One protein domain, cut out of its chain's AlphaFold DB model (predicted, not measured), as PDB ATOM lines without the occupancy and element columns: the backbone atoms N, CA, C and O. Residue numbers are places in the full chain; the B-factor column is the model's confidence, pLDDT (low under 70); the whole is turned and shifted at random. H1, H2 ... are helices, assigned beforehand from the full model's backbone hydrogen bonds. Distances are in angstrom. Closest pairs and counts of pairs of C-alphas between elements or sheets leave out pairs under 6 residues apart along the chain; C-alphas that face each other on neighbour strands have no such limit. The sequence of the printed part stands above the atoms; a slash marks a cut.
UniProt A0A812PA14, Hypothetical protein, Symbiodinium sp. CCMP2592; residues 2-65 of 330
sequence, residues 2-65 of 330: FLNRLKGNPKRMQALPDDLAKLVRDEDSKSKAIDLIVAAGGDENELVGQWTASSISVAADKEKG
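Overview. This is residues 2 to 65 of the 330 residues of the protein "Hypothetical protein" of Symbiodinium sp. CCMP2592 (UniProt A0A812PA14). A small head of four short helices, H1 to H4, is joined by the first part of one long helix, H5, whose last part runs out of the head as an arm; residues 56 to 65, of which 56 to 64 belong to H5, stick out. The short helices turn at steep angles to one another, with H3 and H4 nearest the mean of the C-alphas and H1 and H2 farthest from it. The printed part has 64 residues, with five named helices in the order H1, H2, H3, H4, H5 and no named strand, and its class is all helix. The whole is compact, with a radius of gyration of the C-alphas of 11.9 A, yet its outline is elongated, spanning 38 by 22 by 20 A, and the arm makes the length.

Along the chain. H1 holds residues 2 to 7 and is 8.6 A from first to last C-alpha, beginning at C-alpha 2 at (143.289, 149.450, 121.853). H2 holds residues 10 to 15 and is 8.9 A long. H3 holds residues 18 to 25 and is 10.4 A long. H4 holds residues 30 to 39 and is 14.1 A long. H5 holds residues 44 to 64 and is 30.0 A long, from C-alpha 44 at (149.631, 141.869, 120.518) to C-alpha 64 at (135.114, 115.684, 119.574).

Arrangement. H1 and H2 touch only at the corner, and only just, with 3 pairs of C-alphas within 8 A; the closest C-alphas are those of Leu 6 and Arg 12, 6.6 A apart, and their lines are about perpendicular at 82 degrees. H1 and H3 only just touch, also with 3 such pairs, the closest C-alphas being those of Lys 7 and Arg 25 at 6.8 A; they run opposite ways at a steep tilt of 66 degrees. H2 and H3 are close but not clearly touching, with the C-alphas of Met 13 and Ala 21 closest at 6.1 A. H3 and H4 touch only at the corner, with the C-alphas of Val 24 and Ala 33 closest at 5.9 A; at 73 degrees they are only just about perpendicular. H5 touches H4 with residues 47 to 51 alone, the closest C-alphas being those of Ile 37 and Leu 47 at 6.1 A; they run opposite ways at a steep tilt of 67 degrees, only just short of about perpendicular. H5 is apart from H1 and H2. In H1, H2, H3, H4 and H5 every O i to N i+4 pair is within hydrogen-bond range.

Size, cuts and confidence. The C-alphas of Gly 8 and Gly 65 are the two farthest apart, at 38.3 A. Without the stretch that stands free, the body has 54 residues and spans 24 by 22 by 19 A. The printed part has no cut, and the four links between the helices are tight. The mean pLDDT of the printed part is 78.2; residues 60 to 61 and residue 63 are under 70.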
ATOM      1  N   PHE A   2     142.328 150.354 122.504       73.31
ATOM      2  CA  PHE A   2     143.289 149.450 121.853       73.31
ATOM      3  C   PHE A   2     142.815 148.918 120.488       73.31
ATOM      4  O   PHE A   2     143.524 149.095 119.508       73.31
ATOM      5  N   LEU A   3     141.579 148.409 120.384       76.94
ATOM      6  CA  LEU A   3     140.993 147.962 119.108       76.94
ATOM      7  C   LEU A   3     141.025 149.035 118.015       76.94
ATOM      8  O   LEU A   3     141.396 148.748 116.885       76.94
ATOM      9  N   ASN A   4     140.701 150.286 118.348       79.81
ATOM     10  CA  ASN A   4     140.729 151.388 117.381       79.81
ATOM     11  C   ASN A   4     142.167 151.728 116.950       79.81
ATOM     12  O   ASN A   4     142.389 152.077 115.794       79.81
ATOM     13  N   ARG A   5     143.151 151.586 117.852       79.88
ATOM     14  CA  ARG A   5     144.582 151.735 117.530       79.88
ATOM     15  C   ARG A   5     145.096 150.578 116.666       79.88
ATOM     16  O   ARG A   5     145.891 150.822 115.765       79.88
ATOM     17  N   LEU A   6     144.616 149.356 116.907       79.00
ATOM     18  CA  LEU A   6     144.925 148.172 116.101       79.00
ATOM     19  C   LEU A   6     144.327 148.311 114.692       79.00
ATOM     20  O   LEU A   6     145.058 148.243 113.711       79.00
ATOM     21  N   LYS A   7     143.025 148.633 114.594       80.19
ATOM     22  CA  LYS A   7     142.316 148.912 113.330       80.19
ATOM     23  C   LYS A   7     142.985 150.042 112.536       80.19
ATOM     24  O   LYS A   7     143.071 149.959 111.316       80.19
ATOM     25  N   GLY A   8     143.474 151.076 113.224       81.06
ATOM     26  CA  GLY A   8     144.151 152.223 112.616       81.06
ATOM     27  C   GLY A   8     145.584 151.964 112.138       81.06
ATOM     28  O   GLY A   8     146.145 152.825 111.463       81.06
ATOM     29  N   ASN A   9     146.190 150.810 112.453       83.62
ATOM     30  CA  ASN A   9     147.551 150.475 112.033       83.62
ATOM     31  C   ASN A   9     147.562 149.284 111.052       83.62
ATOM     32  O   ASN A   9     147.576 148.123 111.477       83.62
ATOM     33  N   PRO A  10     147.618 149.537 109.730       79.00
ATOM     34  CA  PRO A  10     147.520 148.484 108.723       79.00
ATOM     35  C   PRO A  10     148.678 147.478 108.779       79.00
ATOM     36  O   PRO A  10     148.476 146.319 108.430       79.00
ATOM     37  N   LYS A  11     149.864 147.880 109.259       82.00
ATOM     38  CA  LYS A  11     151.023 146.979 109.386       82.00
ATOM     39  C   LYS A  11     150.821 145.929 110.481       82.00
ATOM     40  O   LYS A  11     151.165 144.774 110.277       82.00
ATOM     41  N   ARG A  12     150.224 146.319 111.611       77.31
ATOM     42  CA  ARG A  12     149.886 145.399 112.713       77.31
ATOM     43  C   ARG A  12     148.752 144.460 112.322       77.31
ATOM     44  O   ARG A  12     148.840 143.257 112.510       77.31
ATOM     45  N   MET A  13     147.744 144.986 111.626       78.81
ATOM     46  CA  MET A  13     146.655 144.164 111.087       78.81
ATOM     47  C   MET A  13     147.112 143.118 110.059       78.81
ATOM     48  O   MET A  13     146.451 142.096 109.933       78.81
ATOM     49  N   GLN A  14     148.202 143.366 109.322       78.19
ATOM     50  CA  GLN A  14     148.807 142.387 108.406       78.19
ATOM     51  C   GLN A  14     149.643 141.317 109.122       78.19
ATOM     52  O   GLN A  14     149.888 140.265 108.544       78.19
ATOM     53  N   ALA A  15     150.101 141.585 110.348       77.94
ATOM     54  CA  ALA A  15     150.878 140.640 111.146       77.94
ATOM     55  C   ALA A  15     149.995 139.658 111.940       77.94
ATOM     56  O   ALA A  15     150.484 138.632 112.408       77.94
ATOM     57  N   LEU A  16     148.699 139.953 112.084       80.50
ATOM     58  CA  LEU A  16     147.729 139.083 112.748       80.50
ATOM     59  C   LEU A  16     147.273 137.947 111.814       80.50
ATOM     60  O   LEU A  16     147.113 138.175 110.615       80.50
ATOM     61  N   PRO A  17     146.969 136.748 112.348       82.06
ATOM     62  CA  PRO A  17     146.288 135.699 111.592       82.06
ATOM     63  C   PRO A  17     144.978 136.207 110.971       82.06
ATOM     64  O   PRO A  17     144.213 136.905 111.639       82.06
ATOM     65  N   ASP A  18     144.682 135.814 109.729       79.12
ATOM     66  CA  ASP A  18     143.546 136.336 108.948       79.12
ATOM     67  C   ASP A  18     142.199 136.253 109.683       79.12
ATOM     68  O   ASP A  18     141.380 137.170 109.601       79.12
ATOM     69  N   ASP A  19     141.964 135.178 110.432       78.19
ATOM     70  CA  ASP A  19     140.709 134.984 111.160       78.19
ATOM     71  C   ASP A  19     140.611 135.861 112.417       78.19
ATOM     72  O   ASP A  19     139.527 136.353 112.737       78.19
ATOM     73  N   LEU A  20     141.741 136.158 113.067       79.94
ATOM     74  CA  LEU A  20     141.807 137.136 114.156       79.94
ATOM     75  C   LEU A  20     141.657 138.562 113.613       79.94
ATOM     76  O   LEU A  20     140.950 139.383 114.195       79.94
ATOM     77  N   ALA A  21     142.261 138.859 112.460       80.62
ATOM     78  CA  ALA A  21     142.116 140.145 111.786       80.62
ATOM     79  C   ALA A  21     140.660 140.411 111.361       80.62
ATOM     80  O   ALA A  21     140.184 141.544 111.483       80.62
ATOM     81  N   LYS A  22     139.934 139.382 110.904       83.38
ATOM     82  CA  LYS A  22     138.486 139.456 110.641       83.38
ATOM     83  C   LYS A  22     137.698 139.712 111.923       83.38
ATOM     84  O   LYS A  22     136.906 140.647 111.936       83.38
ATOM     85  N   LEU A  23     137.966 138.959 112.995       81.31
ATOM     86  CA  LEU A  23     137.300 139.125 114.294       81.31
ATOM     87  C   LEU A  23     137.496 140.536 114.872       81.31
ATOM     88  O   LEU A  23     136.571 141.120 115.422       81.31
ATOM     89  N   VAL A  24     138.696 141.101 114.720       81.56
ATOM     90  CA  VAL A  24     139.009 142.467 115.160       81.56
ATOM     91  C   VAL A  24     138.299 143.510 114.299       81.56
ATOM     92  O   VAL A  24     137.893 144.539 114.833       81.56
ATOM     93  N   ARG A  25     138.165 143.296 112.982       80.25
ATOM     94  CA  ARG A  25     137.505 144.237 112.055       80.25
ATOM     95  C   ARG A  25     135.991 144.248 112.207       80.25
ATOM     96  O   ARG A  25     135.411 145.333 112.142       80.25
ATOM     97  N   ASP A  26     135.408 143.079 112.411       82.44
ATOM     98  CA  ASP A  26     133.974 142.863 112.536       82.44
ATOM     99  C   ASP A  26     133.408 143.536 113.803       82.44
ATOM    100  O   ASP A  26     133.959 143.409 114.898       82.44
ATOM    101  N   GLU A  27     132.335 144.315 113.650       74.81
ATOM    102  CA  GLU A  27     131.680 145.000 114.775       74.81
ATOM    103  C   GLU A  27     130.759 144.046 115.553       74.81
ATOM    104  O   GLU A  27     130.609 144.219 116.762       74.81
ATOM    105  N   ASP A  28     130.233 142.997 114.913       77.38
ATOM    106  CA  ASP A  28     129.343 142.020 115.558       77.38
ATOM    107  C   ASP A  28     130.118 141.073 116.492       77.38
ATOM    108  O   ASP A  28     129.618 140.619 117.522       77.38
ATOM    109  N   SER A  29     131.393 140.832 116.178       77.38
ATOM    110  CA  SER A  29     132.311 139.988 116.956       77.38
ATOM    111  C   SER A  29     133.145 140.772 117.984       77.38
ATOM    112  O   SER A  29     134.064 140.230 118.607       77.38
ATOM    113  N   LYS A  30     132.827 142.055 118.190       78.94
ATOM    114  CA  LYS A  30     133.620 142.994 118.993       78.94
ATOM    115  C   LYS A  30     133.700 142.625 120.470       78.94
ATOM    116  O   LYS A  30     134.745 142.840 121.072       78.94
ATOM    117  N   SER A  31     132.644 142.056 121.050       79.25
ATOM    118  CA  SER A  31     132.646 141.586 122.444       79.25
ATOM    119  C   SER A  31     133.695 140.495 122.663       79.25
ATOM    120  O   SER A  31     134.570 140.653 123.504       79.25
ATOM    121  N   LYS A  32     133.709 139.471 121.802       78.62
ATOM    122  CA  LYS A  32     134.715 138.398 121.833       78.62
ATOM    123  C   LYS A  32     136.132 138.926 121.626       78.62
ATOM    124  O   LYS A  32     137.061 138.473 122.288       78.62
ATOM    125  N   ALA A  33     136.308 139.886 120.718       79.31
ATOM    126  CA  ALA A  33     137.603 140.524 120.504       79.31
ATOM    127  C   ALA A  33     138.063 141.305 121.748       79.31
ATOM    128  O   ALA A  33     139.239 141.257 122.095       79.31
ATOM    129  N   ILE A  34     137.151 142.000 122.437       82.56
ATOM    130  CA  ILE A  34     137.445 142.703 123.692       82.56
ATOM    131  C   ILE A  34     137.835 141.709 124.787       82.56
ATOM    132  O   ILE A  34     138.856 141.933 125.429       82.56
ATOM    133  N   ASP A  35     137.093 140.616 124.961       82.69
ATOM    134  CA  ASP A  35     137.376 139.608 125.990       82.69
ATOM    135  C   ASP A  35     138.771 138.992 125.809       82.69
ATOM    136  O   ASP A  35     139.539 138.892 126.765       82.69
ATOM    137  N   LEU A  36     139.142 138.674 124.565       80.12
ATOM    138  CA  LEU A  36     140.480 138.184 124.218       80.12
ATOM    139  C   LEU A  36     141.575 139.224 124.486       80.12
ATOM    140  O   LEU A  36     142.653 138.884 124.955       80.12
ATOM    141  N   ILE A  37     141.311 140.504 124.216       82.44
ATOM    142  CA  ILE A  37     142.276 141.586 124.467       82.44
ATOM    143  C   ILE A  37     142.464 141.836 125.961       82.44
ATOM    144  O   ILE A  37     143.580 142.118 126.393       82.44
ATOM    145  N   VAL A  38     141.386 141.748 126.743       83.00
ATOM    146  CA  VAL A  38     141.439 141.867 128.202       83.00
ATOM    147  C   VAL A  38     142.224 140.699 128.790       83.00
ATOM    148  O   VAL A  38     143.101 140.922 129.620       83.00
ATOM    149  N   ALA A  39     141.963 139.478 128.322       78.50
ATOM    150  CA  ALA A  39     142.687 138.291 128.755       78.50
ATOM    151  C   ALA A  39     144.176 138.335 128.367       78.50
ATOM    152  O   ALA A  39     145.009 137.861 129.134       78.50
ATOM    153  N   ALA A  40     144.524 138.941 127.229       79.19
ATOM    154  CA  ALA A  40     145.898 139.120 126.755       79.19
ATOM    155  C   ALA A  40     146.599 140.383 127.294       79.19
ATOM    156  O   ALA A  40     147.635 140.787 126.771       79.19
ATOM    157  N   GLY A  41     146.000 141.095 128.257       79.31
ATOM    158  CA  GLY A  41     146.606 142.286 128.867       79.31
ATOM    159  C   GLY A  41     146.873 143.455 127.904       79.31
ATOM    160  O   GLY A  41     147.574 144.401 128.261       79.31
ATOM    161  N   GLY A  42     146.318 143.426 126.686       75.12
ATOM    162  CA  GLY A  42     146.618 144.397 125.633       75.12
ATOM    163  C   GLY A  42     147.966 144.206 124.926       75.12
ATOM    164  O   GLY A  42     148.384 145.121 124.211       75.12
ATOM    165  N   ASP A  43     148.638 143.062 125.086       80.12
ATOM    166  CA  ASP A  43     149.799 142.683 124.271       80.12
ATOM    167  C   ASP A  43     149.339 141.992 122.973       80.12
ATOM    168  O   ASP A  43     148.461 141.132 122.959       80.12
ATOM    169  N   GLU A  44     149.930 142.396 121.849       78.38
ATOM    170  CA  GLU A  44     149.631 141.869 120.518       78.38
ATOM    171  C   GLU A  44     150.114 140.418 120.345       78.38
ATOM    172  O   GLU A  44     149.410 139.608 119.745       78.38
ATOM    173  N   ASN A  45     151.267 140.058 120.915       78.69
ATOM    174  CA  ASN A  45     151.802 138.696 120.846       78.69
ATOM    175  C   ASN A  45     151.005 137.742 121.740       78.69
ATOM    176  O   ASN A  45     150.696 136.617 121.341       78.69
ATOM    177  N   GLU A  46     150.629 138.202 122.932       81.81
ATOM    178  CA  GLU A  46     149.810 137.426 123.861       81.81
ATOM    179  C   GLU A  46     148.387 137.235 123.317       81.81
ATOM    180  O   GLU A  46     147.824 136.146 123.429       81.81
ATOM    181  N   LEU A  47     147.848 138.233 122.604       82.00
ATOM    182  CA  LEU A  47     146.569 138.130 121.900       82.00
ATOM    183  C   LEU A  47     146.600 137.049 120.813       82.00
ATOM    184  O   LEU A  47     145.666 136.253 120.702       82.00
ATOM    185  N   VAL A  48     147.675 136.987 120.020       80.81
ATOM    186  CA  VAL A  48     147.863 135.925 119.017       80.81
ATOM    187  C   VAL A  48     148.004 134.559 119.695       80.81
ATOM    188  O   VAL A  48     147.391 133.587 119.246       80.81
ATOM    189  N   GLY A  49     148.742 134.471 120.803       79.75
ATOM    190  CA  GLY A  49     148.885 133.244 121.594       79.75
ATOM    191  C   GLY A  49     147.553 132.729 122.151       79.75
ATOM    192  O   GLY A  49     147.209 131.560 121.982       79.75
ATOM    193  N   GLN A  50     146.745 133.602 122.746       80.56
ATOM    194  CA  GLN A  50     145.431 133.233 123.275       80.56
ATOM    195  C   GLN A  50     144.426 132.892 122.175       80.56
ATOM    196  O   GLN A  50     143.674 131.926 122.310       80.56
ATOM    197  N   TRP A  51     144.434 133.626 121.059       82.00
ATOM    198  CA  TRP A  51     143.595 133.299 119.910       82.00
ATOM    199  C   TRP A  51     143.952 131.941 119.310       82.00
ATOM    200  O   TRP A  51     143.064 131.147 119.014       82.00
ATOM    201  N   THR A  52     145.241 131.651 119.137       78.38
ATOM    202  CA  THR A  52     145.679 130.353 118.607       78.38
ATOM    203  C   THR A  52     145.302 129.218 119.551       78.38
ATOM    204  O   THR A  52     144.710 128.242 119.096       78.38
ATOM    205  N   ALA A  53     145.519 129.372 120.859       76.38
ATOM    206  CA  ALA A  53     145.082 128.398 121.858       76.38
ATOM    207  C   ALA A  53     143.556 128.188 121.847       76.38
ATOM    208  O   ALA A  53     143.091 127.049 121.814       76.38
ATOM    209  N   SER A  54     142.776 129.273 121.801       76.25
ATOM    210  CA  SER A  54     141.312 129.210 121.744       76.25
ATOM    211  C   SER A  54     140.797 128.626 120.427       76.25
ATOM    212  O   SER A  54     139.781 127.940 120.413       76.25
ATOM    213  N   SER A  55     141.462 128.896 119.306       72.94
ATOM    214  CA  SER A  55     141.078 128.348 118.005       72.94
ATOM    215  C   SER A  55     141.370 126.848 117.941       72.94
ATOM    216  O   SER A  55     140.539 126.073 117.470       72.94
ATOM    217  N   ILE A  56     142.509 126.419 118.499       70.19
ATOM    218  CA  ILE A  56     142.872 125.003 118.624       70.19
ATOM    219  C   ILE A  56     141.889 124.267 119.540       70.19
ATOM    220  O   ILE A  56     141.442 123.182 119.176       70.19
ATOM    221  N   SER A  57     141.507 124.841 120.688       73.38
ATOM    222  CA  SER A  57     140.536 124.202 121.588       73.38
ATOM    223  C   SER A  57     139.153 124.085 120.946       73.38
ATOM    224  O   SER A  57     138.572 123.005 120.948       73.38
ATOM    225  N   VAL A  58     138.664 125.139 120.286       70.88
ATOM    226  CA  VAL A  58     137.378 125.110 119.570       70.88
ATOM    227  C   VAL A  58     137.404 124.119 118.405       70.88
ATOM    228  O   VAL A  58     136.402 123.448 118.144       70.88
ATOM    229  N   ALA A  59     138.523 124.009 117.686       70.38
ATOM    230  CA  ALA A  59     138.690 123.000 116.646       70.38
ATOM    231  C   ALA A  59     138.659 121.584 117.241       70.38
ATOM    232  O   ALA A  59     137.924 120.738 116.733       70.38
ATOM    233  N   ALA A  60     139.371 121.353 118.347       66.94
ATOM    234  CA  ALA A  60     139.376 120.077 119.053       66.94
ATOM    235  C   ALA A  60     137.979 119.702 119.579       66.94
ATOM    236  O   ALA A  60     137.555 118.560 119.423       66.94
ATOM    237  N   ASP A  61     137.222 120.652 120.128       69.81
ATOM    238  CA  ASP A  61     135.862 120.411 120.622       69.81
ATOM    239  C   ASP A  61     134.873 120.137 119.480       69.81
ATOM    240  O   ASP A  61     134.045 119.228 119.567       69.81
ATOM    241  N   LYS A  62     134.998 120.856 118.356       73.12
ATOM    242  CA  LYS A  62     134.232 120.558 117.133       73.12
ATOM    243  C   LYS A  62     134.563 119.182 116.566       73.12
ATOM    244  O   LYS A  62     133.683 118.545 115.991       73.12
ATOM    245  N   GLU A  63     135.810 118.736 116.674       69.19
ATOM    246  CA  GLU A  63     136.204 117.385 116.280       69.19
ATOM    247  C   GLU A  63     135.636 116.341 117.237       69.19
ATOM    248  O   GLU A  63     135.016 115.392 116.764       69.19
ATOM    249  N   LYS A  64     135.737 116.549 118.557       73.19
ATOM    250  CA  LYS A  64     135.114 115.684 119.574       73.19
ATOM    251  C   LYS A  64     133.611 115.527 119.350       73.19
ATOM    252  O   LYS A  64     133.111 114.408 119.406       73.19
ATOM    253  N   GLY A  65     132.907 116.607 119.004       73.19
ATOM    254  CA  GLY A  65     131.476 116.571 118.683       73.19
ATOM    255  C   GLY A  65     131.112 115.764 117.427       73.19
ATOM    256  O   GLY A  65     129.954 115.397 117.254       73.19
TER     257      GLY A  65